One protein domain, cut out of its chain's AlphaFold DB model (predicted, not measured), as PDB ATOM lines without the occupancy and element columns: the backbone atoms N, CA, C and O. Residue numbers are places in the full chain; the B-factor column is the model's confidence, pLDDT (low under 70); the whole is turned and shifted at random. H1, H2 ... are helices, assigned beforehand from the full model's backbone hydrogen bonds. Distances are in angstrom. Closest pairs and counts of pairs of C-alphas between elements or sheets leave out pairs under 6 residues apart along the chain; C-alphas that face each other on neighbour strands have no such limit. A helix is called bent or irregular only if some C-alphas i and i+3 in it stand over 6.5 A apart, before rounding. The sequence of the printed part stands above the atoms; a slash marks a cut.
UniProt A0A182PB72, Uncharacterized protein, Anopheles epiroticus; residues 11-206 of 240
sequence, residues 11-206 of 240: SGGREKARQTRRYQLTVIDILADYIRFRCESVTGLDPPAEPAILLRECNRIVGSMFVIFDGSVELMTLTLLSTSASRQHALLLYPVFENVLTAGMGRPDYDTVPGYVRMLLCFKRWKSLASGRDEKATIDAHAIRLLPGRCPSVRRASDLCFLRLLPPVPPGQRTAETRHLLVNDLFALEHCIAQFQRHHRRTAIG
ATOM      1  N   SER A  11      19.081 -15.241 -29.280       57.19
ATOM      2  CA  SER A  11      18.911 -14.217 -30.323       57.19
ATOM      3  C   SER A  11      18.230 -14.779 -31.581       57.19
ATOM      4  O   SER A  11      17.192 -14.267 -32.008       57.19
ATOM      5  N   GLY A  12      18.719 -15.912 -32.104       61.88
ATOM      6  CA  GLY A  12      18.143 -16.550 -33.296       61.88
ATOM      7  C   GLY A  12      16.712 -17.067 -33.094       61.88
ATOM      8  O   GLY A  12      15.896 -17.026 -34.016       61.88
ATOM      9  N   GLY A  13      16.360 -17.507 -31.880       66.38
ATOM     10  CA  GLY A  13      14.992 -17.918 -31.540       66.38
ATOM     11  C   GLY A  13      14.002 -16.749 -31.496       66.38
ATOM     12  O   GLY A  13      12.883 -16.861 -32.002       66.38
ATOM     13  N   ARG A  14      14.419 -15.599 -30.948       68.12
ATOM     14  CA  ARG A  14      13.599 -14.375 -30.913       68.12
ATOM     15  C   ARG A  14      13.361 -13.807 -32.307       68.12
ATOM     16  O   ARG A  14      12.249 -13.376 -32.605       68.12
ATOM     17  N   GLU A  15      14.377 -13.834 -33.162       70.19
ATOM     18  CA  GLU A  15      14.263 -13.374 -34.545       70.19
ATOM     19  C   GLU A  15      13.323 -14.262 -35.367       70.19
ATOM     20  O   GLU A  15      12.403 -13.747 -36.005       70.19
ATOM     21  N   LYS A  16      13.452 -15.592 -35.257       71.06
ATOM     22  CA  LYS A  16      12.510 -16.541 -35.873       71.06
ATOM     23  C   LYS A  16      11.079 -16.322 -35.385       71.06
ATOM     24  O   LYS A  16      10.175 -16.208 -36.204       71.06
ATOM     25  N   ALA A  17      10.867 -16.174 -34.076       71.75
ATOM     26  CA  ALA A  17       9.539 -15.903 -33.521       71.75
ATOM     27  C   ALA A  17       8.945 -14.581 -34.042       71.75
ATOM     28  O   ALA A  17       7.758 -14.508 -34.362       71.75
ATOM     29  N   ARG A  18       9.769 -13.535 -34.174       75.06
ATOM     30  CA  ARG A  18       9.357 -12.250 -34.751       75.06
ATOM     31  C   ARG A  18       9.000 -12.381 -36.233       75.06
ATOM     32  O   ARG A  18       8.011 -11.790 -36.666       75.06
ATOM     33  N   GLN A  19       9.772 -13.157 -36.992       76.38
ATOM     34  CA  GLN A  19       9.515 -13.439 -38.403       76.38
ATOM     35  C   GLN A  19       8.195 -14.202 -38.581       76.38
ATOM     36  O   GLN A  19       7.357 -13.789 -39.381       76.38
ATOM     37  N   THR A  20       7.958 -15.238 -37.771       84.25
ATOM     38  CA  THR A  20       6.696 -15.992 -37.755       84.25
ATOM     39  C   THR A  20       5.506 -15.084 -37.453       84.25
ATOM     40  O   THR A  20       4.497 -15.143 -38.150       84.25
ATOM     41  N   ARG A  21       5.625 -14.181 -36.472       82.88
ATOM     42  CA  ARG A  21       4.551 -13.227 -36.141       82.88
ATOM     43  C   ARG A  21       4.266 -12.235 -37.263       82.88
ATOM     44  O   ARG A  21       3.108 -11.939 -37.534       82.88
ATOM     45  N   ARG A  22       5.300 -11.722 -37.934       84.88
ATOM     46  CA  ARG A  22       5.117 -10.859 -39.113       84.88
ATOM     47  C   ARG A  22       4.394 -11.598 -40.230       84.88
ATOM     48  O   ARG A  22       3.453 -11.050 -40.788       84.88
ATOM     49  N   TYR A  23       4.792 -12.840 -40.497       87.56
ATOM     50  CA  TYR A  23       4.130 -13.686 -41.483       87.56
ATOM     51  C   TYR A  23       2.647 -13.895 -41.145       87.56
ATOM     52  O   TYR A  23       1.795 -13.682 -42.001       87.56
ATOM     53  N   GLN A  24       2.320 -14.205 -39.886       90.50
ATOM     54  CA  GLN A  24       0.930 -14.339 -39.429       90.50
ATOM     55  C   GLN A  24       0.110 -13.063 -39.664       90.50
ATOM     56  O   GLN A  24      -1.015 -13.150 -40.148       90.50
ATOM     57  N   LEU A  25       0.668 -11.883 -39.375       90.19
ATOM     58  CA  LEU A  25      -0.002 -10.604 -39.639       90.19
ATOM     59  C   LEU A  25      -0.253 -10.380 -41.137       90.19
ATOM     60  O   LEU A  25      -1.329  -9.925 -41.511       90.19
ATOM     61  N   THR A  26       0.702 -10.737 -41.998       92.56
ATOM     62  CA  THR A  26       0.516 -10.671 -43.453       92.56
ATOM     63  C   THR A  26      -0.576 -11.630 -43.927       92.56
ATOM     64  O   THR A  26      -1.417 -11.242 -44.731       92.56
ATOM     65  N   VAL A  27      -0.607 -12.860 -43.409       94.75
ATOM     66  CA  VAL A  27      -1.652 -13.842 -43.739       94.75
ATOM     67  C   VAL A  27      -3.033 -13.356 -43.289       94.75
ATOM     68  O   VAL A  27      -3.998 -13.509 -44.034       94.75
ATOM     69  N   ILE A  28      -3.129 -12.729 -42.111       95.44
ATOM     70  CA  ILE A  28      -4.365 -12.101 -41.625       95.44
ATOM     71  C   ILE A  28      -4.880 -11.063 -42.627       95.44
ATOM     72  O   ILE A  28      -6.060 -11.101 -42.970       95.44
ATOM     73  N   ASP A  29      -4.008 -10.167 -43.092       94.31
ATOM     74  CA  ASP A  29      -4.384  -9.089 -44.010       94.31
ATOM     75  C   ASP A  29      -4.814  -9.646 -45.378       94.31
ATOM     76  O   ASP A  29      -5.872  -9.279 -45.887       94.31
ATOM     77  N   ILE A  30      -4.071 -10.620 -45.919       95.75
ATOM     78  CA  ILE A  30      -4.421 -11.307 -47.174       95.75
ATOM     79  C   ILE A  30      -5.783 -12.001 -47.063       95.75
ATOM     80  O   ILE A  30      -6.598 -11.918 -47.981       95.75
ATOM     81  N   LEU A  31      -6.049 -12.693 -45.952       96.31
ATOM     82  CA  LEU A  31      -7.328 -13.371 -45.754       96.31
ATOM     83  C   LEU A  31      -8.484 -12.390 -45.575       96.31
ATOM     84  O   LEU A  31      -9.568 -12.654 -46.085       96.31
ATOM     85  N   ALA A  32      -8.267 -11.261 -44.902       95.94
ATOM     86  CA  ALA A  32      -9.285 -10.222 -44.780       95.94
ATOM     87  C   ALA A  32      -9.660  -9.637 -46.153       95.94
ATOM     88  O   ALA A  32     -10.848  -9.493 -46.457       95.94
ATOM     89  N   ASP A  33      -8.670  -9.378 -47.012       95.19
ATOM     90  CA  ASP A  33      -8.905  -8.939 -48.391       95.19
ATOM     91  C   ASP A  33      -9.587 -10.014 -49.238       95.19
ATOM     92  O   ASP A  33     -10.514  -9.711 -49.989       95.19
ATOM     93  N   TYR A  34      -9.190 -11.279 -49.085       95.38
ATOM     94  CA  TYR A  34      -9.853 -12.396 -49.749       95.38
ATOM     95  C   TYR A  34     -11.330 -12.492 -49.348       95.38
ATOM     96  O   TYR A  34     -12.188 -12.595 -50.222       95.38
ATOM     97  N   ILE A  35     -11.648 -12.418 -48.051       95.94
ATOM     98  CA  ILE A  35     -13.033 -12.456 -47.559       95.94
ATOM     99  C   ILE A  35     -13.827 -11.288 -48.138       95.94
ATOM    100  O   ILE A  35     -14.913 -11.505 -48.672       95.94
ATOM    101  N   ARG A  36     -13.271 -10.069 -48.098       94.12
ATOM    102  CA  ARG A  36     -13.893  -8.886 -48.703       94.12
ATOM    103  C   ARG A  36     -14.186  -9.108 -50.187       94.12
ATOM    104  O   ARG A  36     -15.321  -8.911 -50.606       94.12
ATOM    105  N   PHE A  37     -13.210  -9.590 -50.952       93.69
ATOM    106  CA  PHE A  37     -13.380  -9.900 -52.371       93.69
ATOM    107  C   PHE A  37     -14.481 -10.948 -52.614       93.69
ATOM    108  O   PHE A  37     -15.275 -10.810 -53.548       93.69
ATOM    109  N   ARG A  38     -14.581 -11.988 -51.771       93.94
ATOM    110  CA  ARG A  38     -15.670 -12.979 -51.871       93.94
ATOM    111  C   ARG A  38     -17.030 -12.366 -51.559       93.94
ATOM    112  O   ARG A  38     -17.987 -12.670 -52.266       93.94
ATOM    113  N   CYS A  39     -17.117 -11.504 -50.547       92.81
ATOM    114  CA  CYS A  39     -18.339 -10.767 -50.243       92.81
ATOM    115  C   CYS A  39     -18.771  -9.906 -51.434       92.81
ATOM    116  O   CYS A  39     -19.904 -10.048 -51.877       92.81
ATOM    117  N   GLU A  40     -17.862  -9.102 -51.992       91.88
ATOM    118  CA  GLU A  40     -18.113  -8.250 -53.163       91.88
ATOM    119  C   GLU A  40     -18.603  -9.077 -54.363       91.88
ATOM    120  O   GLU A  40     -19.622  -8.749 -54.973       91.88
ATOM    121  N   SER A  41     -17.934 -10.203 -54.637       90.62
ATOM    122  CA  SER A  41     -18.286 -11.124 -55.728       90.62
ATOM    123  C   SER A  41     -19.701 -11.679 -55.595       90.62
ATOM    124  O   SER A  41     -20.388 -11.836 -56.594       90.62
ATOM    125  N   VAL A  42     -20.132 -11.995 -54.374       89.38
ATOM    126  CA  VAL A  42     -21.470 -12.530 -54.093       89.38
ATOM    127  C   VAL A  42     -22.531 -11.433 -54.155       89.38
ATOM    128  O   VAL A  42     -23.618 -11.661 -54.679       89.38
ATOM    129  N   THR A  43     -22.230 -10.244 -53.630       87.25
ATOM    130  CA  THR A  43     -23.167  -9.111 -53.627       87.25
ATOM    131  C   THR A  43     -23.378  -8.493 -55.004       87.25
ATOM    132  O   THR A  43     -24.405  -7.862 -55.222       87.25
ATOM    133  N   GLY A  44     -22.416  -8.654 -55.917       84.25
ATOM    134  CA  GLY A  44     -22.489  -8.142 -57.285       84.25
ATOM    135  C   GLY A  44     -23.201  -9.062 -58.281       84.25
ATOM    136  O   GLY A  44     -23.210  -8.743 -59.467       84.25
ATOM    137  N   LEU A  45     -23.750 -10.202 -57.844       84.00
ATOM    138  CA  LEU A  45     -24.467 -11.126 -58.725       84.00
ATOM    139  C   LEU A  45     -25.872 -10.610 -59.058       84.00
ATOM    140  O   LEU A  45     -26.622 -10.212 -58.165       84.00
ATOM    141  N   ASP A  46     -26.221 -10.687 -60.342       81.94
ATOM    142  CA  ASP A  46     -27.574 -10.487 -60.859       81.94
ATOM    143  C   ASP A  46     -27.945 -11.688 -61.757       81.94
ATOM    144  O   ASP A  46     -27.322 -11.863 -62.813       81.94
ATOM    145  N   PRO A  47     -28.879 -12.569 -61.341       83.88
ATOM    146  CA  PRO A  47     -29.718 -12.485 -60.138       83.88
ATOM    147  C   PRO A  47     -28.948 -12.712 -58.815       83.88
ATOM    148  O   PRO A  47     -27.836 -13.250 -58.838       83.88
ATOM    149  N   PRO A  48     -29.535 -12.351 -57.650       87.12
ATOM    150  CA  PRO A  48     -28.918 -12.559 -56.340       87.12
ATOM    151  C   PRO A  48     -28.483 -14.008 -56.099       87.12
ATOM    152  O   PRO A  48     -29.156 -14.953 -56.511       87.12
ATOM    153  N   ALA A  49     -27.374 -14.175 -55.375       85.12
ATOM    154  CA  ALA A  49     -26.797 -15.483 -55.083       85.12
ATOM    155  C   ALA A  49     -27.800 -16.439 -54.415       85.12
ATOM    156  O   ALA A  49     -28.417 -16.106 -53.400       85.12
ATOM    157  N   GLU A  50     -27.891 -17.666 -54.927       90.38
ATOM    158  CA  GLU A  50     -28.702 -18.707 -54.299       90.38
ATOM    159  C   GLU A  50     -28.159 -19.093 -52.906       90.38
ATOM    160  O   GLU A  50     -26.936 -19.126 -52.699       90.38
ATOM    161  N   PRO A  51     -29.028 -19.495 -51.956       90.44
ATOM    162  CA  PRO A  51     -28.609 -19.906 -50.612       90.44
ATOM    163  C   PRO A  51     -27.536 -21.007 -50.591       90.44
ATOM    164  O   PRO A  51     -26.645 -20.995 -49.743       90.44
ATOM    165  N   ALA A  52     -27.575 -21.942 -51.547       91.31
ATOM    166  CA  ALA A  52     -26.586 -23.016 -51.656       91.31
ATOM    167  C   ALA A  52     -25.178 -22.495 -52.000       91.31
ATOM    168  O   ALA A  52     -24.181 -23.029 -51.505       91.31
ATOM    169  N   ILE A  53     -25.086 -21.438 -52.816       91.06
ATOM    170  CA  ILE A  53     -23.819 -20.776 -53.151       91.06
ATOM    171  C   ILE A  53     -23.290 -20.042 -51.917       91.06
ATOM    172  O   ILE A  53     -22.128 -20.224 -51.561       91.06
ATOM    173  N   LEU A  54     -24.146 -19.292 -51.215       92.81
ATOM    174  CA  LEU A  54     -23.776 -18.594 -49.977       92.81
ATOM    175  C   LEU A  54     -23.222 -19.554 -48.921       92.81
ATOM    176  O   LEU A  54     -22.165 -19.300 -48.345       92.81
ATOM    177  N   LEU A  55     -23.896 -20.688 -48.711       94.19
ATOM    178  CA  LEU A  55     -23.455 -21.713 -47.768       94.19
ATOM    179  C   LEU A  55     -22.110 -22.323 -48.181       94.19
ATOM    180  O   LEU A  55     -21.217 -22.474 -47.346       94.19
ATOM    181  N   ARG A  56     -21.938 -22.647 -49.469       94.81
ATOM    182  CA  ARG A  56     -20.668 -23.166 -49.998       94.81
ATOM    183  C   ARG A  56     -19.531 -22.176 -49.767       94.81
ATOM    184  O   ARG A  56     -18.444 -22.587 -49.364       94.81
ATOM    185  N   GLU A  57     -19.774 -20.892 -50.004       95.38
ATOM    186  CA  GLU A  57     -18.762 -19.858 -49.817       95.38
ATOM    187  C   GLU A  57     -18.436 -19.593 -48.354       95.38
ATOM    188  O   GLU A  57     -17.259 -19.481 -48.010       95.38
ATOM    189  N   CYS A  58     -19.442 -19.596 -47.479       96.19
ATOM    190  CA  CYS A  58     -19.237 -19.544 -46.037       96.19
ATOM    191  C   CYS A  58     -18.335 -20.701 -45.578       96.19
ATOM    192  O   CYS A  58     -17.268 -20.468 -45.009       96.19
ATOM    193  N   ASN A  59     -18.698 -21.943 -45.919       96.06
ATOM    194  CA  ASN A  59     -17.934 -23.135 -45.546       96.06
ATOM    195  C   ASN A  59     -16.509 -23.106 -46.102       96.06
ATOM    196  O   ASN A  59     -15.566 -23.497 -45.415       96.06
ATOM    197  N   ARG A  60     -16.328 -22.611 -47.331       96.25
ATOM    198  CA  ARG A  60     -15.005 -22.455 -47.937       96.25
ATOM    199  C   ARG A  60     -14.153 -21.443 -47.177       96.25
ATOM    200  O   ARG A  60     -12.983 -21.727 -46.928       96.25
ATOM    201  N   ILE A  61     -14.706 -20.285 -46.819       96.62
ATOM    202  CA  ILE A  61     -14.001 -19.255 -46.042       96.62
ATOM    203  C   ILE A  61     -13.619 -19.807 -44.670       96.62
ATOM    204  O   ILE A  61     -12.440 -19.808 -44.317       96.62
ATOM    205  N   VAL A  62     -14.600 -20.331 -43.932       95.56
ATOM    206  CA  VAL A  62     -14.414 -20.867 -42.580       95.56
ATOM    207  C   VAL A  62     -13.393 -22.006 -42.597       95.56
ATOM    208  O   VAL A  62     -12.409 -21.956 -41.863       95.56
ATOM    209  N   GLY A  63     -13.557 -22.982 -43.494       94.50
ATOM    210  CA  GLY A  63     -12.629 -24.101 -43.648       94.50
ATOM    211  C   GLY A  63     -11.209 -23.657 -44.005       94.50
ATOM    212  O   GLY A  63     -10.250 -24.157 -43.422       94.50
ATOM    213  N   SER A  64     -11.058 -22.667 -44.891       94.81
ATOM    214  CA  SER A  64      -9.738 -22.121 -45.239       94.81
ATOM    215  C   SER A  64      -9.062 -21.472 -44.031       94.81
ATOM    216  O   SER A  64      -7.879 -21.704 -43.799       94.81
ATOM    217  N   MET A  65      -9.803 -20.697 -43.232       94.56
ATOM    218  CA  MET A  65      -9.271 -20.087 -42.011       94.56
ATOM    219  C   MET A  65      -8.838 -21.144 -40.990       94.56
ATOM    220  O   MET A  65      -7.749 -21.026 -40.434       94.56
ATOM    221  N   PHE A  66      -9.650 -22.185 -40.778       92.25
ATOM    222  CA  PHE A  66      -9.306 -23.288 -39.876       92.25
ATOM    223  C   PHE A  66      -8.022 -24.004 -40.300       92.25
ATOM    224  O   PHE A  66      -7.168 -24.246 -39.454       92.25
ATOM    225  N   VAL A  67      -7.866 -24.302 -41.593       93.06
ATOM    226  CA  VAL A  67      -6.673 -24.985 -42.121       93.06
ATOM    227  C   VAL A  67      -5.436 -24.091 -42.043       93.06
ATOM    228  O   VAL A  67      -4.390 -24.531 -41.578       93.06
ATOM    229  N   ILE A  68      -5.537 -22.831 -42.473       93.62
ATOM    230  CA  ILE A  68      -4.390 -21.910 -42.525       93.62
ATOM    231  C   ILE A  68      -3.886 -21.560 -41.123       93.62
ATOM    232  O   ILE A  68      -2.681 -21.419 -40.915       93.62
ATOM    233  N   PHE A  69      -4.798 -21.406 -40.163       92.19
ATOM    234  CA  PHE A  69      -4.457 -21.020 -38.799       92.19
ATOM    235  C   PHE A  69      -4.399 -22.182 -37.815       92.19
ATOM    236  O   PHE A  69      -4.252 -21.923 -36.621       92.19
ATOM    237  N   ASP A  70      -4.512 -23.423 -38.292       90.56
ATOM    238  CA  ASP A  70      -4.513 -24.630 -37.456       90.56
ATOM    239  C   ASP A  70      -5.505 -24.518 -36.279       90.56
ATOM    240  O   ASP A  70      -5.198 -24.771 -35.116       90.56
ATOM    241  N   GLY A  71      -6.699 -23.988 -36.568       87.88
ATOM    242  CA  GLY A  71      -7.747 -23.737 -35.574       87.88
ATOM    243  C   GLY A  71      -7.447 -22.650 -34.534       87.88
ATOM    244  O   GLY A  71      -8.179 -22.535 -33.548       87.88
ATOM    245  N   SER A  72      -6.411 -21.824 -34.717       90.31
ATOM    246  CA  SER A  72      -6.091 -20.732 -33.791       90.31
ATOM    247  C   SER A  72      -7.199 -19.673 -33.743       90.31
ATOM    248  O   SER A  72      -7.342 -18.840 -34.641       90.31
ATOM    249  N   VAL A  73      -7.936 -19.651 -32.627       90.00
ATOM    250  CA  VAL A  73      -8.992 -18.663 -32.338       90.00
ATOM    251  C   VAL A  73      -8.477 -17.239 -32.463       90.00
ATOM    252  O   VAL A  73      -9.168 -16.375 -33.002       90.00
ATOM    253  N   GLU A  74      -7.275 -16.979 -31.947       91.88
ATOM    254  CA  GLU A  74      -6.681 -15.648 -31.972       91.88
ATOM    255  C   GLU A  74      -6.536 -15.158 -33.414       91.88
ATOM    256  O   GLU A  74      -7.052 -14.094 -33.747       91.88
ATOM    257  N   LEU A  75      -5.913 -15.953 -34.286       93.19
ATOM    258  CA  LEU A  75      -5.675 -15.565 -35.675       93.19
ATOM    259  C   LEU A  75      -6.980 -15.464 -36.469       93.19
ATOM    260  O   LEU A  75      -7.190 -14.484 -37.180       93.19
ATOM    261  N   MET A  76      -7.897 -16.415 -36.280       94.19
ATOM    262  CA  MET A  76      -9.196 -16.403 -36.956       94.19
ATOM    263  C   MET A  76     -10.000 -15.143 -36.624       94.19
ATOM    264  O   MET A  76     -10.505 -14.460 -37.510       94.19
ATOM    265  N   THR A  77     -10.082 -14.786 -35.348       94.62
ATOM    266  CA  THR A  77     -10.825 -13.597 -34.907       94.62
ATOM    267  C   THR A  77     -10.109 -12.289 -35.239       94.62
ATOM    268  O   THR A  77     -10.776 -11.296 -35.520       94.62
ATOM    269  N   LEU A  78      -8.771 -12.271 -35.286       95.50
ATOM    270  CA  LEU A  78      -8.019 -11.139 -35.834       95.50
ATOM    271  C   LEU A  78      -8.361 -10.912 -37.311       95.50
ATOM    272  O   LEU A  78      -8.620  -9.774 -37.691       95.50
ATOM    273  N   THR A  79      -8.447 -11.973 -38.118       96.56
ATOM    274  CA  THR A  79      -8.909 -11.888 -39.513       96.56
ATOM    275  C   THR A  79     -10.334 -11.351 -39.620       96.56
ATOM    276  O   THR A  79     -10.591 -10.475 -40.447       96.56
ATOM    277  N   LEU A  80     -11.252 -11.791 -38.753       95.75
ATOM    278  CA  LEU A  80     -12.613 -11.242 -38.725       95.75
ATOM    279  C   LEU A  80     -12.634  -9.739 -38.416       95.75
ATOM    280  O   LEU A  80     -13.357  -8.993 -39.072       95.75
ATOM    281  N   LEU A  81     -11.827  -9.274 -37.455       95.44
ATOM    282  CA  LEU A  81     -11.719  -7.844 -37.135       95.44
ATOM    283  C   LEU A  81     -11.056  -7.033 -38.253       95.44
ATOM    284  O   LEU A  81     -11.404  -5.871 -38.446       95.44
ATOM    285  N   SER A  82     -10.125  -7.633 -38.995       94.56
ATOM    286  CA  SER A  82      -9.501  -7.017 -40.173       94.56
ATOM    287  C   SER A  82     -10.433  -6.937 -41.379       94.56
ATOM    288  O   SER A  82     -10.170  -6.164 -42.298       94.56
ATOM    289  N   THR A  83     -11.539  -7.680 -41.382       92.25
ATOM    290  CA  THR A  83     -12.507  -7.644 -42.477       92.25
ATOM    291  C   THR A  83     -13.432  -6.428 -42.346       92.25
ATOM    292  O   THR A  83     -14.016  -6.154 -41.290       92.25
ATOM    293  N   SER A  84     -13.601  -5.687 -43.446       82.25
ATOM    294  CA  SER A  84     -14.581  -4.600 -43.525       82.25
ATOM    295  C   SER A  84     -16.006  -5.164 -43.527       82.25
ATOM    296  O   SER A  84     -16.427  -5.832 -44.475       82.25
ATOM    297  N   ALA A  85     -16.759  -4.896 -42.461       75.75
ATOM    298  CA  ALA A  85     -18.145  -5.318 -42.314       75.75
ATOM    299  C   ALA A  85     -19.078  -4.196 -42.783       75.75
ATOM    300  O   ALA A  85     -19.598  -3.411 -41.993       75.75
ATOM    301  N   SER A  86     -19.277  -4.118 -44.098       81.56
ATOM    302  CA  SER A  86     -20.389  -3.359 -44.674       81.56
ATOM    303  C   SER A  86     -21.680  -4.164 -44.527       81.56
ATOM    304  O   SER A  86     -21.667  -5.386 -44.679       81.56
ATOM    305  N   ARG A  87     -22.820  -3.490 -44.310       82.00
ATOM    306  CA  ARG A  87     -24.140  -4.149 -44.344       82.00
ATOM    307  C   ARG A  87     -24.415  -4.845 -45.674       82.00
ATOM    308  O   ARG A  87     -25.124  -5.841 -45.693       82.00
ATOM    309  N   GLN A  88     -23.827  -4.358 -46.764       86.06
ATOM    310  CA  GLN A  88     -23.931  -5.000 -48.074       86.06
ATOM    311  C   GLN A  88     -23.348  -6.419 -48.044       86.06
ATOM    312  O   GLN A  88     -23.909  -7.331 -48.631       86.06
ATOM    313  N   HIS A  89     -22.277  -6.635 -47.276       90.81
ATOM    314  CA  HIS A  89     -21.603  -7.927 -47.156       90.81
ATOM    315  C   HIS A  89     -22.274  -8.880 -46.153       90.81
ATOM    316  O   HIS A  89     -21.803 -10.006 -45.982       90.81
ATOM    317  N   ALA A  90     -23.355  -8.461 -45.479       92.31
ATOM    318  CA  ALA A  90     -23.953  -9.205 -44.371       92.31
ATOM    319  C   ALA A  90     -24.397 -10.623 -44.759       92.31
ATOM    320  O   ALA A  90     -24.205 -11.533 -43.962       92.31
ATOM    321  N   LEU A  91     -24.899 -10.833 -45.984       91.88
ATOM    322  CA  LEU A  91     -25.376 -12.144 -46.456       91.88
ATOM    323  C   LEU A  91     -24.321 -13.254 -46.349       91.88
ATOM    324  O   LEU A  91     -24.657 -14.384 -46.007       91.88
ATOM    325  N   LEU A  92     -23.055 -12.935 -46.625       94.38
ATOM    326  CA  LEU A  92     -21.951 -13.890 -46.511       94.38
ATOM    327  C   LEU A  92     -21.195 -13.730 -45.189       94.38
ATOM    328  O   LEU A  92     -20.770 -14.713 -44.592       94.38
ATOM    329  N   LEU A  93     -21.019 -12.496 -44.715       95.00
ATOM    330  CA  LEU A  93     -20.174 -12.228 -43.559       95.00
ATOM    331  C   LEU A  93     -20.853 -12.617 -42.238       95.00
ATOM    332  O   LEU A  93     -20.176 -13.112 -41.343       95.00
ATOM    333  N   TYR A  94     -22.175 -12.459 -42.118       95.25
ATOM    334  CA  TYR A  94     -22.920 -12.872 -40.925       95.25
ATOM    335  C   TYR A  94     -22.709 -14.358 -40.590       95.25
ATOM    336  O   TYR A  94     -22.243 -14.631 -39.482       95.25
ATOM    337  N   PRO A  95     -22.962 -15.318 -41.508       95.38
ATOM    338  CA  PRO A  95     -22.765 -16.730 -41.197       95.38
ATOM    339  C   PRO A  95     -21.286 -17.089 -40.985       95.38
ATOM    340  O   PRO A  95     -20.995 -18.011 -40.227       95.38
ATOM    341  N   VAL A  96     -20.334 -16.357 -41.580       96.00
ATOM    342  CA  VAL A  96     -18.898 -16.548 -41.296       96.00
ATOM    343  C   VAL A  96     -18.572 -16.174 -39.845       96.00
ATOM    344  O   VAL A  96     -17.916 -16.950 -39.148       96.00
ATOM    345  N   PHE A  97     -19.049 -15.019 -39.365       96.25
ATOM    346  CA  PHE A  97     -18.895 -14.625 -37.960       96.25
ATOM    347  C   PHE A  97     -19.573 -15.622 -37.024       96.25
ATOM    348  O   PHE A  97     -18.960 -16.042 -36.045       96.25
ATOM    349  N   GLU A  98     -20.803 -16.024 -37.339       95.62
ATOM    350  CA  GLU A  98     -21.546 -17.017 -36.569       95.62
ATOM    351  C   GLU A  98     -20.756 -18.318 -36.434       95.62
ATOM    352  O   GLU A  98     -20.485 -18.752 -35.316       95.62
ATOM    353  N   ASN A  99     -20.303 -18.905 -37.545       95.00
ATOM    354  CA  ASN A  99     -19.572 -20.171 -37.528       95.00
ATOM    355  C   ASN A  99     -18.262 -20.064 -36.742       95.00
ATOM    356  O   ASN A  99     -17.973 -20.928 -35.926       95.00
ATOM    357  N   VAL A 100     -17.476 -19.003 -36.931       93.50
ATOM    358  CA  VAL A 100     -16.190 -18.854 -36.229       93.50
ATOM    359  C   VAL A 100     -16.367 -18.578 -34.731       93.50
ATOM    360  O   VAL A 100     -15.569 -19.058 -33.929       93.50
ATOM    361  N   LEU A 101     -17.380 -17.800 -34.335       93.00
ATOM    362  CA  LEU A 101     -17.593 -17.413 -32.933       93.00
ATOM    363  C   LEU A 101     -18.410 -18.434 -32.131       93.00
ATOM    364  O   LEU A 101     -18.383 -18.384 -30.900       93.00
ATOM    365  N   THR A 102     -19.141 -19.328 -32.803       90.44
ATOM    366  CA  THR A 102     -19.969 -20.360 -32.160       90.44
ATOM    367  C   THR A 102     -19.453 -21.778 -32.355       90.44
ATOM    368  O   THR A 102     -19.833 -22.650 -31.569       90.44
ATOM    369  N   ALA A 103     -18.564 -22.028 -33.328       81.81
ATOM    370  CA  ALA A 103     -17.803 -23.271 -33.360       81.81
ATOM    371  C   ALA A 103     -17.143 -23.432 -31.992       81.81
ATOM    372  O   ALA A 103     -16.570 -22.476 -31.472       81.81
ATOM    373  N   GLY A 104     -17.288 -24.607 -31.377       61.72
ATOM    374  CA  GLY A 104     -16.745 -24.923 -30.058       61.72
ATOM    375  C   GLY A 104     -15.222 -24.928 -30.085       61.72
ATOM    376  O   GLY A 104     -14.595 -25.983 -30.047       61.72
ATOM    377  N   MET A 105     -14.633 -23.743 -30.211       60.09
ATOM    378  CA  MET A 105     -13.206 -23.550 -30.280       60.09
ATOM    379  C   MET A 105     -12.600 -24.026 -28.963       60.09
ATOM    380  O   MET A 105     -13.162 -23.789 -27.890       60.09
ATOM    381  N   GLY A 106     -11.459 -24.713 -29.046       57.47
ATOM    382  CA  GLY A 106     -10.709 -25.164 -27.877       57.47
ATOM    383  C   GLY A 106     -10.363 -24.026 -26.909       57.47
ATOM    384  O   GLY A 106     -10.663 -22.861 -27.159       57.47
ATOM    385  N   ARG A 107      -9.724 -24.393 -25.787       56.00
ATOM    386  CA  ARG A 107      -9.466 -23.538 -24.611       56.00
ATOM    387  C   ARG A 107      -9.283 -22.055 -24.982       56.00
ATOM    388  O   ARG A 107      -8.250 -21.681 -25.538       56.00
ATOM    389  N   PRO A 108     -10.288 -21.222 -24.720       61.53
ATOM    390  CA  PRO A 108     -10.325 -19.918 -25.343       61.53
ATOM    391  C   PRO A 108      -9.446 -18.898 -24.615       61.53
ATOM    392  O   PRO A 108      -9.503 -18.745 -23.401       61.53
ATOM    393  N   ASP A 109      -8.664 -18.144 -25.383       71.12
ATOM    394  CA  ASP A 109      -7.708 -17.144 -24.881       71.12
ATOM    395  C   ASP A 109      -8.369 -15.828 -24.396       71.12
ATOM    396  O   ASP A 109      -7.731 -14.782 -24.293       71.12
ATOM    397  N   TYR A 110      -9.672 -15.832 -24.100       77.12
ATOM    398  CA  TYR A 110     -10.375 -14.647 -23.589       77.12
ATOM    399  C   TYR A 110     -10.223 -14.428 -22.075       77.12
ATOM    400  O   TYR A 110     -10.783 -13.476 -21.536       77.12
ATOM    401  N   ASP A 111      -9.419 -15.250 -21.398       84.81
ATOM    402  CA  ASP A 111      -9.022 -15.051 -19.995       84.81
ATOM    403  C   ASP A 111      -7.941 -13.965 -19.830       84.81
ATOM    404  O   ASP A 111      -7.556 -13.602 -18.714       84.81
ATOM    405  N   THR A 112      -7.431 -13.434 -20.945       92.50
ATOM    406  CA  THR A 112      -6.518 -12.290 -20.988       92.50
ATOM    407  C   THR A 112      -7.267 -11.019 -21.387       92.50
ATOM    408  O   THR A 112      -8.247 -11.075 -22.125       92.50
ATOM    409  N   VAL A 113      -6.791  -9.844 -20.950       94.38
ATOM    410  CA  VAL A 113      -7.394  -8.559 -21.360       94.38
ATOM    411  C   VAL A 113      -7.432  -8.407 -22.891       94.38
ATOM    412  O   VAL A 113      -8.502  -8.093 -23.413       94.38
ATOM    413  N   PRO A 114      -6.346  -8.664 -23.656       94.50
ATOM    414  CA  PRO A 114      -6.398  -8.549 -25.114       94.50
ATOM    415  C   PRO A 114      -7.374  -9.540 -25.753       94.50
ATOM    416  O   PRO A 114      -8.108  -9.160 -26.662       94.50
ATOM    417  N   GLY A 115      -7.421 -10.787 -25.277       93.94
ATOM    418  CA  GLY A 115      -8.343 -11.793 -25.801       93.94
ATOM    419  C   GLY A 115      -9.807 -11.474 -25.502       93.94
ATOM    420  O   GLY A 115     -10.647 -11.590 -26.394       93.94
ATOM    421  N   TYR A 116     -10.107 -10.994 -24.292       95.25
ATOM    422  CA  TYR A 116     -11.436 -10.511 -23.916       95.25
ATOM    423  C   TYR A 116     -11.888  -9.359 -24.820       95.25
ATOM    424  O   TYR A 116     -12.959  -9.430 -25.424       95.25
ATOM    425  N   VAL A 117     -11.051  -8.325 -24.974       95.69
ATOM    426  CA  VAL A 117     -11.373  -7.166 -25.818       95.69
ATOM    427  C   VAL A 117     -11.535  -7.590 -27.280       95.69
ATOM    428  O   VAL A 117     -12.514  -7.196 -27.907       95.69
ATOM    429  N   ARG A 118     -10.650  -8.445 -27.814       95.81
ATOM    430  CA  ARG A 118     -10.751  -8.995 -29.180       95.81
ATOM    431  C   ARG A 118     -12.106  -9.648 -29.420       95.81
ATOM    432  O   ARG A 118     -12.793  -9.316 -30.381       95.81
ATOM    433  N   MET A 119     -12.499 -10.558 -28.534       95.25
ATOM    434  CA  MET A 119     -13.758 -11.282 -28.667       95.25
ATOM    435  C   MET A 119     -14.971 -10.360 -28.507       95.25
ATOM    436  O   MET A 119     -15.914 -10.466 -29.288       95.25
ATOM    437  N   LEU A 120     -14.942  -9.416 -27.560       95.62
ATOM    438  CA  LEU A 120     -15.999  -8.413 -27.404       95.62
ATOM    439  C   LEU A 120     -16.184  -7.585 -28.686       95.62
ATOM    440  O   LEU A 120     -17.315  -7.369 -29.125       95.62
ATOM    441  N   LEU A 121     -15.081  -7.159 -29.312       95.81
ATOM    442  CA  LEU A 121     -15.101  -6.462 -30.599       95.81
ATOM    443  C   LEU A 121     -15.690  -7.340 -31.706       95.81
ATOM    444  O   LEU A 121     -16.512  -6.853 -32.480       95.81
ATOM    445  N   CYS A 122     -15.331  -8.628 -31.763       95.88
ATOM    446  CA  CYS A 122     -15.896  -9.562 -32.738       95.88
ATOM    447  C   CYS A 122     -17.413  -9.708 -32.575       95.88
ATOM    448  O   CYS A 122     -18.133  -9.630 -33.567       95.88
ATOM    449  N   PHE A 123     -17.913  -9.853 -31.343       95.81
ATOM    450  CA  PHE A 123     -19.354  -9.929 -31.092       95.81
ATOM    451  C   PHE A 123     -20.070  -8.627 -31.439       95.81
ATOM    452  O   PHE A 123     -21.129  -8.669 -32.060       95.81
ATOM    453  N   LYS A 124     -19.494  -7.460 -31.121       95.19
ATOM    454  CA  LYS A 124     -20.066  -6.176 -31.559       95.19
ATOM    455  C   LYS A 124     -20.093  -6.040 -33.080       95.19
ATOM    456  O   LYS A 124     -21.093  -5.579 -33.629       95.19
ATOM    457  N   ARG A 125     -19.033  -6.468 -33.768       95.06
ATOM    458  CA  ARG A 125     -18.954  -6.482 -35.235       95.06
ATOM    459  C   ARG A 125     -20.008  -7.402 -35.838       95.06
ATOM    460  O   ARG A 125     -20.751  -6.958 -36.708       95.06
ATOM    461  N   TRP A 126     -20.162  -8.614 -35.315       95.50
ATOM    462  CA  TRP A 126     -21.222  -9.531 -35.731       95.50
ATOM    463  C   TRP A 126     -22.615  -8.935 -35.491       95.50
ATOM    464  O   TRP A 126     -23.439  -8.879 -36.400       95.50
ATOM    465  N   LYS A 127     -22.850  -8.363 -34.306       94.62
ATOM    466  CA  LYS A 127     -24.104  -7.680 -33.955       94.62
ATOM    467  C   LYS A 127     -24.416  -6.492 -34.868       94.62
ATOM    468  O   LYS A 127     -25.587  -6.188 -35.081       94.62
ATOM    469  N   SER A 128     -23.401  -5.825 -35.421       93.31
ATOM    470  CA  SER A 128     -23.590  -4.714 -36.365       93.31
ATOM    471  C   SER A 128     -24.091  -5.163 -37.746       93.31
ATOM    472  O   SER A 128     -24.705  -4.363 -38.456       93.31
ATOM    473  N   LEU A 129     -23.873  -6.438 -38.098       93.94
ATOM    474  CA  LEU A 129     -24.404  -7.077 -39.306       93.94
ATOM    475  C   LEU A 129     -25.861  -7.533 -39.135       93.94
ATOM    476  O   LEU A 129     -26.566  -7.687 -40.129       93.94
ATOM    477  N   ALA A 130     -26.311  -7.737 -37.895       93.44
ATOM    478  CA  ALA A 130     -27.672  -8.161 -37.590       93.44
ATOM    479  C   ALA A 130     -28.688  -7.035 -37.836       93.44
ATOM    480  O   ALA A 130     -28.502  -5.888 -37.404       93.44
ATOM    481  N   SER A 131     -29.803  -7.381 -38.477       89.00
ATOM    482  CA  SER A 131     -30.875  -6.432 -38.795       89.00
ATOM    483  C   SER A 131     -31.994  -6.483 -37.754       89.00
ATOM    484  O   SER A 131     -32.560  -5.442 -37.407       89.00
ATOM    485  N   GLY A 132     -32.278  -7.671 -37.207       91.81
ATOM    486  CA  GLY A 132     -33.374  -7.913 -36.269       91.81
ATOM    487  C   GLY A 132     -32.998  -7.745 -34.794       91.81
ATOM    488  O   GLY A 132     -31.846  -7.906 -34.393       91.81
ATOM    489  N   ARG A 133     -33.995  -7.448 -33.948       93.62
ATOM    490  CA  ARG A 133     -33.817  -7.440 -32.482       93.62
ATOM    491  C   ARG A 133     -33.532  -8.840 -31.933       93.62
ATOM    492  O   ARG A 133     -32.666  -8.970 -31.073       93.62
ATOM    493  N   ASP A 134     -34.191  -9.861 -32.470       95.62
ATOM    494  CA  ASP A 134     -34.047 -11.247 -32.006       95.62
ATOM    495  C   ASP A 134     -32.666 -11.826 -32.345       95.62
ATOM    496  O   ASP A 134     -32.026 -12.458 -31.506       95.62
ATOM    497  N   GLU A 135     -32.145 -11.517 -33.537       94.56
ATOM    498  CA  GLU A 135     -30.768 -11.844 -33.931       94.56
ATOM    499  C   GLU A 135     -29.761 -11.200 -32.973       94.56
ATOM    500  O   GLU A 135     -28.863 -11.860 -32.456       94.56
ATOM    501  N   LYS A 136     -29.933  -9.904 -32.679       95.75
ATOM    502  CA  LYS A 136     -29.065  -9.174 -31.746       95.75
ATOM    503  C   LYS A 136     -29.116  -9.758 -30.334       95.75
ATOM    504  O   LYS A 136     -28.069  -9.881 -29.705       95.75
ATOM    505  N   ALA A 137     -30.301 -10.138 -29.857       95.81
ATOM    506  CA  ALA A 137     -30.470 -10.792 -28.562       95.81
ATOM    507  C   ALA A 137     -29.802 -12.177 -28.527       95.81
ATOM    508  O   ALA A 137     -29.177 -12.536 -27.530       95.81
ATOM    509  N   THR A 138     -29.873 -12.927 -29.630       95.88
ATOM    510  CA  THR A 138     -29.201 -14.225 -29.783       95.88
ATOM    511  C   THR A 138     -27.680 -14.065 -29.729       95.88
ATOM    512  O   THR A 138     -27.013 -14.762 -28.962       95.88
ATOM    513  N   ILE A 139     -27.129 -13.083 -30.451       96.62
ATOM    514  CA  ILE A 139     -25.696 -12.753 -30.418       96.62
ATOM    515  C   ILE A 139     -25.260 -12.345 -29.003       96.62
ATOM    516  O   ILE A 139     -24.246 -12.840 -28.509       96.62
ATOM    517  N   ASP A 140     -26.037 -11.500 -28.317       96.06
ATOM    518  CA  ASP A 140     -25.758 -11.108 -26.930       96.06
ATOM    519  C   ASP A 140     -25.762 -12.326 -25.990       96.06
ATOM    520  O   ASP A 140     -24.884 -12.453 -25.137       96.06
ATOM    521  N   ALA A 141     -26.708 -13.256 -26.158       95.50
ATOM    522  CA  ALA A 141     -26.773 -14.483 -25.369       95.50
ATOM    523  C   ALA A 141     -25.565 -15.404 -25.615       95.50
ATOM    524  O   ALA A 141     -25.045 -16.001 -24.669       95.50
ATOM    525  N   HIS A 142     -25.083 -15.512 -26.858       94.81
ATOM    526  CA  HIS A 142     -23.841 -16.228 -27.164       94.81
ATOM    527  C   HIS A 142     -22.628 -15.558 -26.518       94.81
ATOM    528  O   HIS A 142     -21.850 -16.233 -25.843       94.81
ATOM    529  N   ALA A 143     -22.505 -14.237 -26.651       94.56
ATOM    530  CA  ALA A 143     -21.406 -13.480 -26.066       94.56
ATOM    531  C   ALA A 143     -21.367 -13.605 -24.535       94.56
ATOM    532  O   ALA A 143     -20.306 -13.859 -23.977       94.56
ATOM    533  N   ILE A 144     -22.515 -13.490 -23.857       93.81
ATOM    534  CA  ILE A 144     -22.627 -13.608 -22.390       93.81
ATOM    535  C   ILE A 144     -22.299 -15.024 -21.902       93.81
ATOM    536  O   ILE A 144     -21.771 -15.184 -20.806       93.81
ATOM    537  N   ARG A 145     -22.623 -16.054 -22.689       92.19
ATOM    538  CA  ARG A 145     -22.303 -17.448 -22.353       92.19
ATOM    539  C   ARG A 145     -20.809 -17.734 -22.465       92.19
ATOM    540  O   ARG A 145     -20.293 -18.554 -21.715       92.19
ATOM    541  N   LEU A 146     -20.153 -17.099 -23.436       91.06
ATOM    542  CA  LEU A 146     -18.763 -17.368 -23.778       91.06
ATOM    543  C   LEU A 146     -17.789 -16.499 -22.969       91.06
ATOM    544  O   LEU A 146     -16.816 -17.005 -22.422       91.06
ATOM    545  N   LEU A 147     -18.042 -15.193 -22.891       92.50
ATOM    546  CA  LEU A 147     -17.151 -14.239 -22.238       92.50
ATOM    547  C   LEU A 147     -17.345 -14.218 -20.717       92.50
ATOM    548  O   LEU A 147     -18.470 -14.370 -20.235       92.50
ATOM    549  N   PRO A 148     -16.281 -13.935 -19.941       92.62
ATOM    550  CA  PRO A 148     -16.431 -13.664 -18.518       92.62
ATOM    551  C   PRO A 148     -17.379 -12.478 -18.311       92.62
ATOM    552  O   PRO A 148     -17.434 -11.568 -19.132       92.62
ATOM    553  N   GLY A 149     -18.112 -12.448 -17.193       92.00
ATOM    554  CA  GLY A 149     -19.042 -11.347 -16.888       92.00
ATOM    555  C   GLY A 149     -18.363  -9.986 -16.672       92.00
ATOM    556  O   GLY A 149     -19.039  -8.955 -16.693       92.00
ATOM    557  N   ARG A 150     -17.039  -9.990 -16.470       93.12
ATOM    558  CA  ARG A 150     -16.178  -8.814 -16.311       93.12
ATOM    559  C   ARG A 150     -14.901  -8.955 -17.116       93.12
ATOM    560  O   ARG A 150     -14.438 -10.076 -17.327       93.12
ATOM    561  N   CYS A 151     -14.304  -7.823 -17.473       93.12
ATOM    562  CA  CYS A 151     -12.977  -7.813 -18.067       93.12
ATOM    563  C   CYS A 151     -11.964  -8.482 -17.109       93.12
ATOM    564  O   CYS A 151     -11.976  -8.183 -15.906       93.12
ATOM    565  N   PRO A 152     -11.092  -9.382 -17.600       93.62
ATOM    566  CA  PRO A 152     -10.031  -9.970 -16.793       93.62
ATOM    567  C   PRO A 152      -9.118  -8.917 -16.154       93.62
ATOM    568  O   PRO A 152      -8.943  -7.810 -16.663       93.62
ATOM    569  N   SER A 153      -8.488  -9.269 -15.034       91.75
ATOM    570  CA  SER A 153      -7.546  -8.368 -14.370       91.75
ATOM    571  C   SER A 153      -6.297  -8.136 -15.221       91.75
ATOM    572  O   SER A 153      -5.748  -9.065 -15.815       91.75
ATOM    573  N   VAL A 154      -5.820  -6.892 -15.222       93.50
ATOM    574  CA  VAL A 154      -4.555  -6.494 -15.847       93.50
ATOM    575  C   VAL A 154      -3.407  -7.292 -15.231       93.50
ATOM    576  O   VAL A 154      -3.228  -7.286 -14.014       93.50
ATOM    577  N   ARG A 155      -2.621  -7.968 -16.074       91.19
ATOM    578  CA  ARG A 155      -1.434  -8.733 -15.657       91.19
ATOM    579  C   ARG A 155      -0.141  -8.078 -16.120       91.19
ATOM    580  O   ARG A 155       0.909  -8.307 -15.529       91.19
ATOM    581  N   ARG A 156      -0.198  -7.294 -17.196       90.19
ATOM    582  CA  ARG A 156       0.954  -6.634 -17.820       90.19
ATOM    583  C   ARG A 156       0.633  -5.178 -18.124       90.19
ATOM    584  O   ARG A 156      -0.502  -4.842 -18.443       90.19
ATOM    585  N   ALA A 157       1.653  -4.320 -18.136       89.75
ATOM    586  CA  ALA A 157       1.491  -2.918 -18.533       89.75
ATOM    587  C   ALA A 157       0.901  -2.767 -19.952       89.75
ATOM    588  O   ALA A 157       0.094  -1.873 -20.193       89.75
ATOM    589  N   SER A 158       1.225  -3.689 -20.869       89.06
ATOM    590  CA  SER A 158       0.673  -3.725 -22.232       89.06
ATOM    591  C   SER A 158      -0.847  -3.900 -22.282       89.06
ATOM    592  O   SER A 158      -1.474  -3.488 -23.256       89.06
ATOM    593  N   ASP A 159      -1.450  -4.491 -21.245       92.88
ATOM    594  CA  ASP A 159      -2.892  -4.740 -21.186       92.88
ATOM    595  C   ASP A 159      -3.677  -3.427 -21.054       92.88
ATOM    596  O   ASP A 159      -4.811  -3.324 -21.521       92.88
ATOM    597  N   LEU A 160      -3.054  -2.391 -20.473       93.00
ATOM    598  CA  LEU A 160      -3.678  -1.084 -20.259       93.00
ATOM    599  C   LEU A 160      -4.096  -0.421 -21.573       93.00
ATOM    600  O   LEU A 160      -5.123   0.254 -21.612       93.00
ATOM    601  N   CYS A 161      -3.341  -0.627 -22.656       93.12
ATOM    602  CA  CYS A 161      -3.705  -0.110 -23.974       93.12
ATOM    603  C   CYS A 161      -5.018  -0.709 -24.489       93.12
ATOM    604  O   CYS A 161      -5.792   0.001 -25.116       93.12
ATOM    605  N   PHE A 162      -5.281  -1.986 -24.201       94.50
ATOM    606  CA  PHE A 162      -6.507  -2.668 -24.617       94.50
ATOM    607  C   PHE A 162      -7.686  -2.308 -23.712       94.50
ATOM    608  O   PHE A 162      -8.785  -2.077 -24.204       94.50
ATOM    609  N   LEU A 163      -7.455  -2.196 -22.401       92.38
ATOM    610  CA  LEU A 163      -8.499  -1.809 -21.450       92.38
ATOM    611  C   LEU A 163      -9.034  -0.397 -21.730       92.38
ATOM    612  O   LEU A 163     -10.236  -0.165 -21.641       92.38
ATOM    613  N   ARG A 164      -8.156   0.534 -22.125       92.50
ATOM    614  CA  ARG A 164      -8.516   1.917 -22.485       92.50
ATOM    615  C   ARG A 164      -9.401   2.029 -23.732       92.50
ATOM    616  O   ARG A 164      -9.947   3.101 -23.966       92.50
ATOM    617  N   LEU A 165      -9.550   0.954 -24.512       92.56
ATOM    618  CA  LEU A 165     -10.479   0.906 -25.647       92.56
ATOM    619  C   LEU A 165     -11.935   0.766 -25.199       92.56
ATOM    620  O   LEU A 165     -12.841   1.048 -25.983       92.56
ATOM    621  N   LEU A 166     -12.162   0.269 -23.980       91.19
ATOM    622  CA  LEU A 166     -13.494   0.019 -23.457       91.19
ATOM    623  C   LEU A 166     -14.071   1.304 -22.851       91.19
ATOM    624  O   LEU A 166     -13.369   2.000 -22.111       91.19
ATOM    625  N   PRO A 167     -15.349   1.624 -23.114       90.12
ATOM    626  CA  PRO A 167     -16.009   2.731 -22.447       90.12
ATOM    627  C   PRO A 167     -16.096   2.468 -20.934       90.12
ATOM    628  O   PRO A 167     -16.154   1.313 -20.499       90.12
ATOM    629  N   PRO A 168     -16.125   3.530 -20.112       89.31
ATOM    630  CA  PRO A 168     -16.203   3.391 -18.667       89.31
ATOM    631  C   PRO A 168     -17.504   2.696 -18.255       89.31
ATOM    632  O   PRO A 168     -18.587   3.056 -18.716       89.31
ATOM    633  N   VAL A 169     -17.399   1.725 -17.344       90.94
ATOM    634  CA  VAL A 169     -18.559   0.996 -16.817       90.94
ATOM    635  C   VAL A 169     -18.964   1.564 -15.451       90.94
ATOM    636  O   VAL A 169     -18.135   1.595 -14.530       90.94
ATOM    637  N   PRO A 170     -20.230   1.998 -15.280       91.94
ATOM    638  CA  PRO A 170     -20.725   2.510 -14.007       91.94
ATOM    639  C   PRO A 170     -20.527   1.506 -12.860       91.94
ATOM    640  O   PRO A 170     -20.674   0.301 -13.082       91.94
ATOM    641  N   PRO A 171     -20.265   1.954 -11.615       92.12
ATOM    642  CA  PRO A 171     -20.018   1.061 -10.480       92.12
ATOM    643  C   PRO A 171     -21.084  -0.026 -10.288       92.12
ATOM    644  O   PRO A 171     -20.734  -1.189 -10.094       92.12
ATOM    645  N   GLY A 172     -22.368   0.327 -10.432       91.81
ATOM    646  CA  GLY A 172     -23.491  -0.610 -10.303       91.81
ATOM    647  C   GLY A 172     -23.600  -1.654 -11.421       91.81
ATOM    648  O   GLY A 172     -24.292  -2.648 -11.247       91.81
ATOM    649  N   GLN A 173     -22.903  -1.467 -12.546       92.38
ATOM    650  CA  GLN A 173     -22.907  -2.393 -13.687       92.38
ATOM    651  C   GLN A 173     -21.639  -3.246 -13.768       92.38
ATOM    652  O   GLN A 173     -21.531  -4.103 -14.639       92.38
ATOM    653  N   ARG A 174     -20.676  -3.065 -12.854       89.12
ATOM    654  CA  ARG A 174     -19.393  -3.781 -12.911       89.12
ATOM    655  C   ARG A 174     -19.540  -5.296 -12.801       89.12
ATOM    656  O   ARG A 174     -18.676  -5.994 -13.297       89.12
ATOM    657  N   THR A 175     -20.578  -5.817 -12.145       89.06
ATOM    658  CA  THR A 175     -20.874  -7.266 -12.060       89.06
ATOM    659  C   THR A 175     -21.315  -7.871 -13.389       89.06
ATOM    660  O   THR A 175     -21.084  -9.055 -13.611       89.06
ATOM    661  N   ALA A 176     -21.922  -7.059 -14.252       92.81
ATOM    662  CA  ALA A 176     -22.454  -7.432 -15.556       92.81
ATOM    663  C   ALA A 176     -21.812  -6.575 -16.660       92.81
ATOM    664  O   ALA A 176     -22.480  -6.161 -17.608       92.81
ATOM    665  N   GLU A 177     -20.515  -6.294 -16.518       94.50
ATOM    666  CA  GLU A 177     -19.753  -5.396 -17.385       94.50
ATOM    667  C   GLU A 177     -19.880  -5.801 -18.855       94.50
ATOM    668  O   GLU A 177     -20.219  -4.971 -19.690       94.50
ATOM    669  N   THR A 178     -19.710  -7.085 -19.169       95.06
ATOM    670  CA  THR A 178     -19.819  -7.606 -20.541       95.06
ATOM    671  C   THR A 178     -21.186  -7.320 -21.148       95.06
ATOM    672  O   THR A 178     -21.279  -6.817 -22.267       95.06
ATOM    673  N   ARG A 179     -22.264  -7.565 -20.390       95.19
ATOM    674  CA  ARG A 179     -23.633  -7.257 -20.826       95.19
ATOM    675  C   ARG A 179     -23.800  -5.757 -21.059       95.19
ATOM    676  O   ARG A 179     -24.360  -5.363 -22.078       95.19
ATOM    677  N   HIS A 180     -23.300  -4.930 -20.142       94.44
ATOM    678  CA  HIS A 180     -23.347  -3.479 -20.285       94.44
ATOM    679  C   HIS A 180     -22.621  -3.024 -21.557       94.44
ATOM    680  O   HIS A 180     -23.188  -2.290 -22.360       94.44
ATOM    681  N   LEU A 181     -21.398  -3.508 -21.782       94.38
ATOM    682  CA  LEU A 181     -20.585  -3.151 -22.940       94.38
ATOM    683  C   LEU A 181     -21.231  -3.585 -24.259       94.38
ATOM    684  O   LEU A 181     -21.220  -2.807 -25.209       94.38
ATOM    685  N   LEU A 182     -21.830  -4.776 -24.335       93.19
ATOM    686  CA  LEU A 182     -22.508  -5.276 -25.542       93.19
ATOM    687  C   LEU A 182     -23.701  -4.411 -25.967       93.19
ATOM    688  O   LEU A 182     -23.916  -4.213 -27.167       93.19
ATOM    689  N   VAL A 183     -24.456  -3.885 -25.001       90.38
ATOM    690  CA  VAL A 183     -25.625  -3.018 -25.237       90.38
ATOM    691  C   VAL A 183     -25.222  -1.553 -25.428       90.38
ATOM    692  O   VAL A 183     -25.950  -0.798 -26.055       90.38
ATOM    693  N   ASN A 184     -24.063  -1.140 -24.918       86.44
ATOM    694  CA  ASN A 184     -23.622   0.246 -24.999       86.44
ATOM    695  C   ASN A 184     -23.259   0.651 -26.443       86.44
ATOM    696  O   ASN A 184     -22.306   0.123 -27.027       86.44
ATOM    697  N   ASP A 185     -23.999   1.618 -26.988       76.19
ATOM    698  CA  ASP A 185     -23.827   2.151 -28.344       76.19
ATOM    699  C   ASP A 185     -22.720   3.216 -28.460       76.19
ATOM    700  O   ASP A 185     -22.301   3.546 -29.566       76.19
ATOM    701  N   LEU A 186     -22.164   3.707 -27.342       73.50
ATOM    702  CA  LEU A 186     -21.024   4.648 -27.327       73.50
ATOM    703  C   LEU A 186     -19.710   4.010 -27.796       73.50
ATOM    704  O   LEU A 186     -18.652   4.639 -27.819       73.50
ATOM    705  N   PHE A 187     -19.764   2.733 -28.143       78.06
ATOM    706  CA  PHE A 187     -18.644   1.982 -28.646       78.06
ATOM    707  C   PHE A 187     -18.394   2.381 -30.106       78.06
ATOM    708  O   PHE A 187     -19.015   1.835 -31.017       78.06
ATOM    709  N   ALA A 188     -17.488   3.337 -30.337       88.06
ATOM    710  CA  ALA A 188     -17.033   3.724 -31.673       88.06
ATOM    711  C   ALA A 188     -16.269   2.556 -32.328       88.06
ATOM    712  O   ALA A 188     -15.040   2.509 -32.320       88.06
ATOM    713  N   LEU A 189     -17.014   1.578 -32.849       90.75
ATOM    714  CA  LEU A 189     -16.523   0.234 -33.144       90.75
ATOM    715  C   LEU A 189     -15.315   0.231 -34.082       90.75
ATOM    716  O   LEU A 189     -14.294  -0.351 -33.725       90.75
ATOM    717  N   GLU A 190     -15.386   0.933 -35.216       91.75
ATOM    718  CA  GLU A 190     -14.263   1.002 -36.165       91.75
ATOM    719  C   GLU A 190     -13.012   1.610 -35.529       91.75
ATOM    720  O   GLU A 190     -11.900   1.138 -35.756       91.75
ATOM    721  N   HIS A 191     -13.188   2.633 -34.688       92.50
ATOM    722  CA  HIS A 191     -12.081   3.274 -33.992       92.50
ATOM    723  C   HIS A 191     -11.428   2.319 -32.987       92.50
ATOM    724  O   HIS A 191     -10.206   2.176 -32.968       92.50
ATOM    725  N   CYS A 192     -12.238   1.619 -32.190       93.69
ATOM    726  CA  CYS A 192     -11.758   0.627 -31.235       93.69
ATOM    727  C   CYS A 192     -11.063  -0.551 -31.938       93.69
ATOM    728  O   CYS A 192     -10.014  -0.988 -31.470       93.69
ATOM    729  N   ILE A 193     -11.592  -1.034 -33.070       94.50
ATOM    730  CA  ILE A 193     -10.967  -2.092 -33.881       94.50
ATOM    731  C   ILE A 193      -9.609  -1.628 -34.421       94.50
ATOM    732  O   ILE A 193      -8.608  -2.326 -34.245       94.50
ATOM    733  N   ALA A 194      -9.540  -0.432 -35.010       94.12
ATOM    734  CA  ALA A 194      -8.297   0.111 -35.553       94.12
ATOM    735  C   ALA A 194      -7.225   0.300 -34.464       94.12
ATOM    736  O   ALA A 194      -6.057  -0.062 -34.651       94.12
ATOM    737  N   GLN A 195      -7.608   0.827 -33.295       94.94
ATOM    738  CA  GLN A 195      -6.693   0.945 -32.160       94.94
ATOM    739  C   GLN A 195      -6.266  -0.428 -31.627       94.94
ATOM    740  O   GLN A 195      -5.073  -0.639 -31.396       94.94
ATOM    741  N   PHE A 196      -7.197  -1.377 -31.491       95.44
ATOM    742  CA  PHE A 196      -6.901  -2.748 -31.079       95.44
ATOM    743  C   PHE A 196      -5.838  -3.383 -31.983       95.44
ATOM    744  O   PHE A 196      -4.810  -3.853 -31.492       95.44
ATOM    745  N   GLN A 197      -6.032  -3.330 -33.303       94.50
ATOM    746  CA  GLN A 197      -5.086  -3.866 -34.286       94.50
ATOM    747  C   GLN A 197      -3.724  -3.176 -34.206       94.50
ATOM    748  O   GLN A 197      -2.686  -3.838 -34.257       94.50
ATOM    749  N   ARG A 198      -3.695  -1.850 -34.026       93.44
ATOM    750  CA  ARG A 198      -2.444  -1.098 -33.854       93.44
ATOM    751  C   ARG A 198      -1.678  -1.548 -32.611       93.44
ATOM    752  O   ARG A 198      -0.459  -1.722 -32.677       93.44
ATOM    753  N   HIS A 199      -2.368  -1.728 -31.487       93.50
ATOM    754  CA  HIS A 199      -1.758  -2.205 -30.248       93.50
ATOM    755  C   HIS A 199      -1.279  -3.652 -30.378       93.50
ATOM    756  O   HIS A 199      -0.129  -3.927 -30.038       93.50
ATOM    757  N   HIS A 200      -2.097  -4.538 -30.952       91.62
ATOM    758  CA  HIS A 200      -1.744  -5.938 -31.198       91.62
ATOM    759  C   HIS A 200      -0.512  -6.075 -32.100       91.62
ATOM    760  O   HIS A 200       0.438  -6.766 -31.747       91.62
ATOM    761  N   ARG A 201      -0.434  -5.323 -33.205       90.00
ATOM    762  CA  ARG A 201       0.749  -5.325 -34.083       90.00
ATOM    763  C   ARG A 201       2.015  -4.863 -33.350       90.00
ATOM    764  O   ARG A 201       3.082  -5.445 -33.537       90.00
ATOM    765  N   ARG A 202       1.924  -3.847 -32.483       86.38
ATOM    766  CA  ARG A 202       3.074  -3.353 -31.695       86.38
ATOM    767  C   ARG A 202       3.573  -4.380 -30.681       86.38
ATOM    768  O   ARG A 202       4.784  -4.587 -30.580       86.38
ATOM    769  N   THR A 203       2.658  -5.035 -29.965       80.44
ATOM    770  CA  THR A 203       3.006  -6.086 -28.997       80.44
ATOM    771  C   THR A 203       3.495  -7.354 -29.697       80.44
ATOM    772  O   THR A 203       4.424  -8.003 -29.214       80.44
ATOM    773  N   ALA A 204       2.958  -7.679 -30.877       72.12
ATOM    774  CA  ALA A 204       3.381  -8.820 -31.684       72.12
ATOM    775  C   ALA A 204       4.811  -8.655 -32.226       72.12
ATOM    776  O   ALA A 204       5.602  -9.594 -32.150       72.12
ATOM    777  N   ILE A 205       5.170  -7.464 -32.719       64.00
ATOM    778  CA  ILE A 205       6.480  -7.173 -33.339       64.00
ATOM    779  C   ILE A 205       7.591  -6.949 -32.286       64.00
ATOM    780  O   ILE A 205       8.763  -6.810 -32.649       64.00
ATOM    781  N   GLY A 206       7.244  -6.956 -30.992       55.97
ATOM    782  CA  GLY A 206       8.181  -6.749 -29.883       55.97
ATOM    783  C   GLY A 206       8.663  -5.301 -29.765       55.97
ATOM    784  O   GLY A 206       9.756  -5.059 -29.271       55.97
TER     785      GLY A 206
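This is residues 11 to 206 of the 240 residues of an uncharacterized protein of Anopheles epiroticus (UniProt A0A182PB72). What shape does the model have? A long helix, H1, makes one side, H2 folds back along residues 31 to 42 of it, and H3 and H4 cross between this hairpin and H5, which lies in the middle. H6, H7, H8 and H9 pack on H5, and the last residues of H9 reach H1. What is it made of, and how large is it? The printed part has 196 residues with nine named helices, H1 to H9 in chain order, and no named strand, so its class is all helix. It is compact, with a radius of gyration of the C-alphas of 17.1 A and spans of 52 by 50 by 28 A.

Where does the longest helix run? H1, residues 11 to 43, runs 48.4 A from C-alpha 11 at (18.911, -14.217, -30.323) to C-alpha 43 at (-23.167, -9.111, -53.627). Where are the others? H2 is residues 51 to 68, 25.6 A long; H3 is 73 to 82, H4 87 to 102, H5 113 to 129, 24.8 A long, and H6 133 to 146. H7 is residues 159 to 163, H8 171 to 183, and H9 189 to 204, 21.9 A long, ending at C-alpha 204 at (3.381, -8.820, -31.684). Which are irregular? H4, with C-alphas 88 and 91 7.5 A apart and a kink of 49 degrees near residue 94, and H8, with C-alphas 175 and 178 8.6 A apart.

What touches H1? H1 and H2 form a helical hairpin at a shallow tilt of 5 degrees, closest at the C-alphas of Ile 35 and Ile 61, 7.0 A. H1 touches H3 with residues 24 to 32 alone, at a steep tilt of 53 degrees, closest at the C-alphas of Ile 28 and Thr 79, 5.0 A. Residues 201 to 204 of H9 touch H1, closest at the C-alphas of Arg 21 and Ala 204, 6.4 A. What touches the hub, H5? It touches H3, H4, H6, H7, H8 and H9. H5 and H6 form a hairpin at 16 degrees, a shallow tilt, with the C-alphas of Lys 127 and Lys 136 closest at 5.6 A. How are the backbones? Every O i to N i+4 pair is within hydrogen-bond range in H1, H2, H3, H5, H6, H7 and H9, against 9 of 12 in H4 and 5 of 9 in H8.

How far does it reach? The two C-alphas farthest apart, those of Ser 11 and Pro 47, are 57.1 A apart, and the printed part has no cut. Which link is long, and where is confidence low? H6 to H7 is a long link, residues 147 to 158; pLDDT is under 70 at residues 11 to 14, 104 to 108 and 205 to 206.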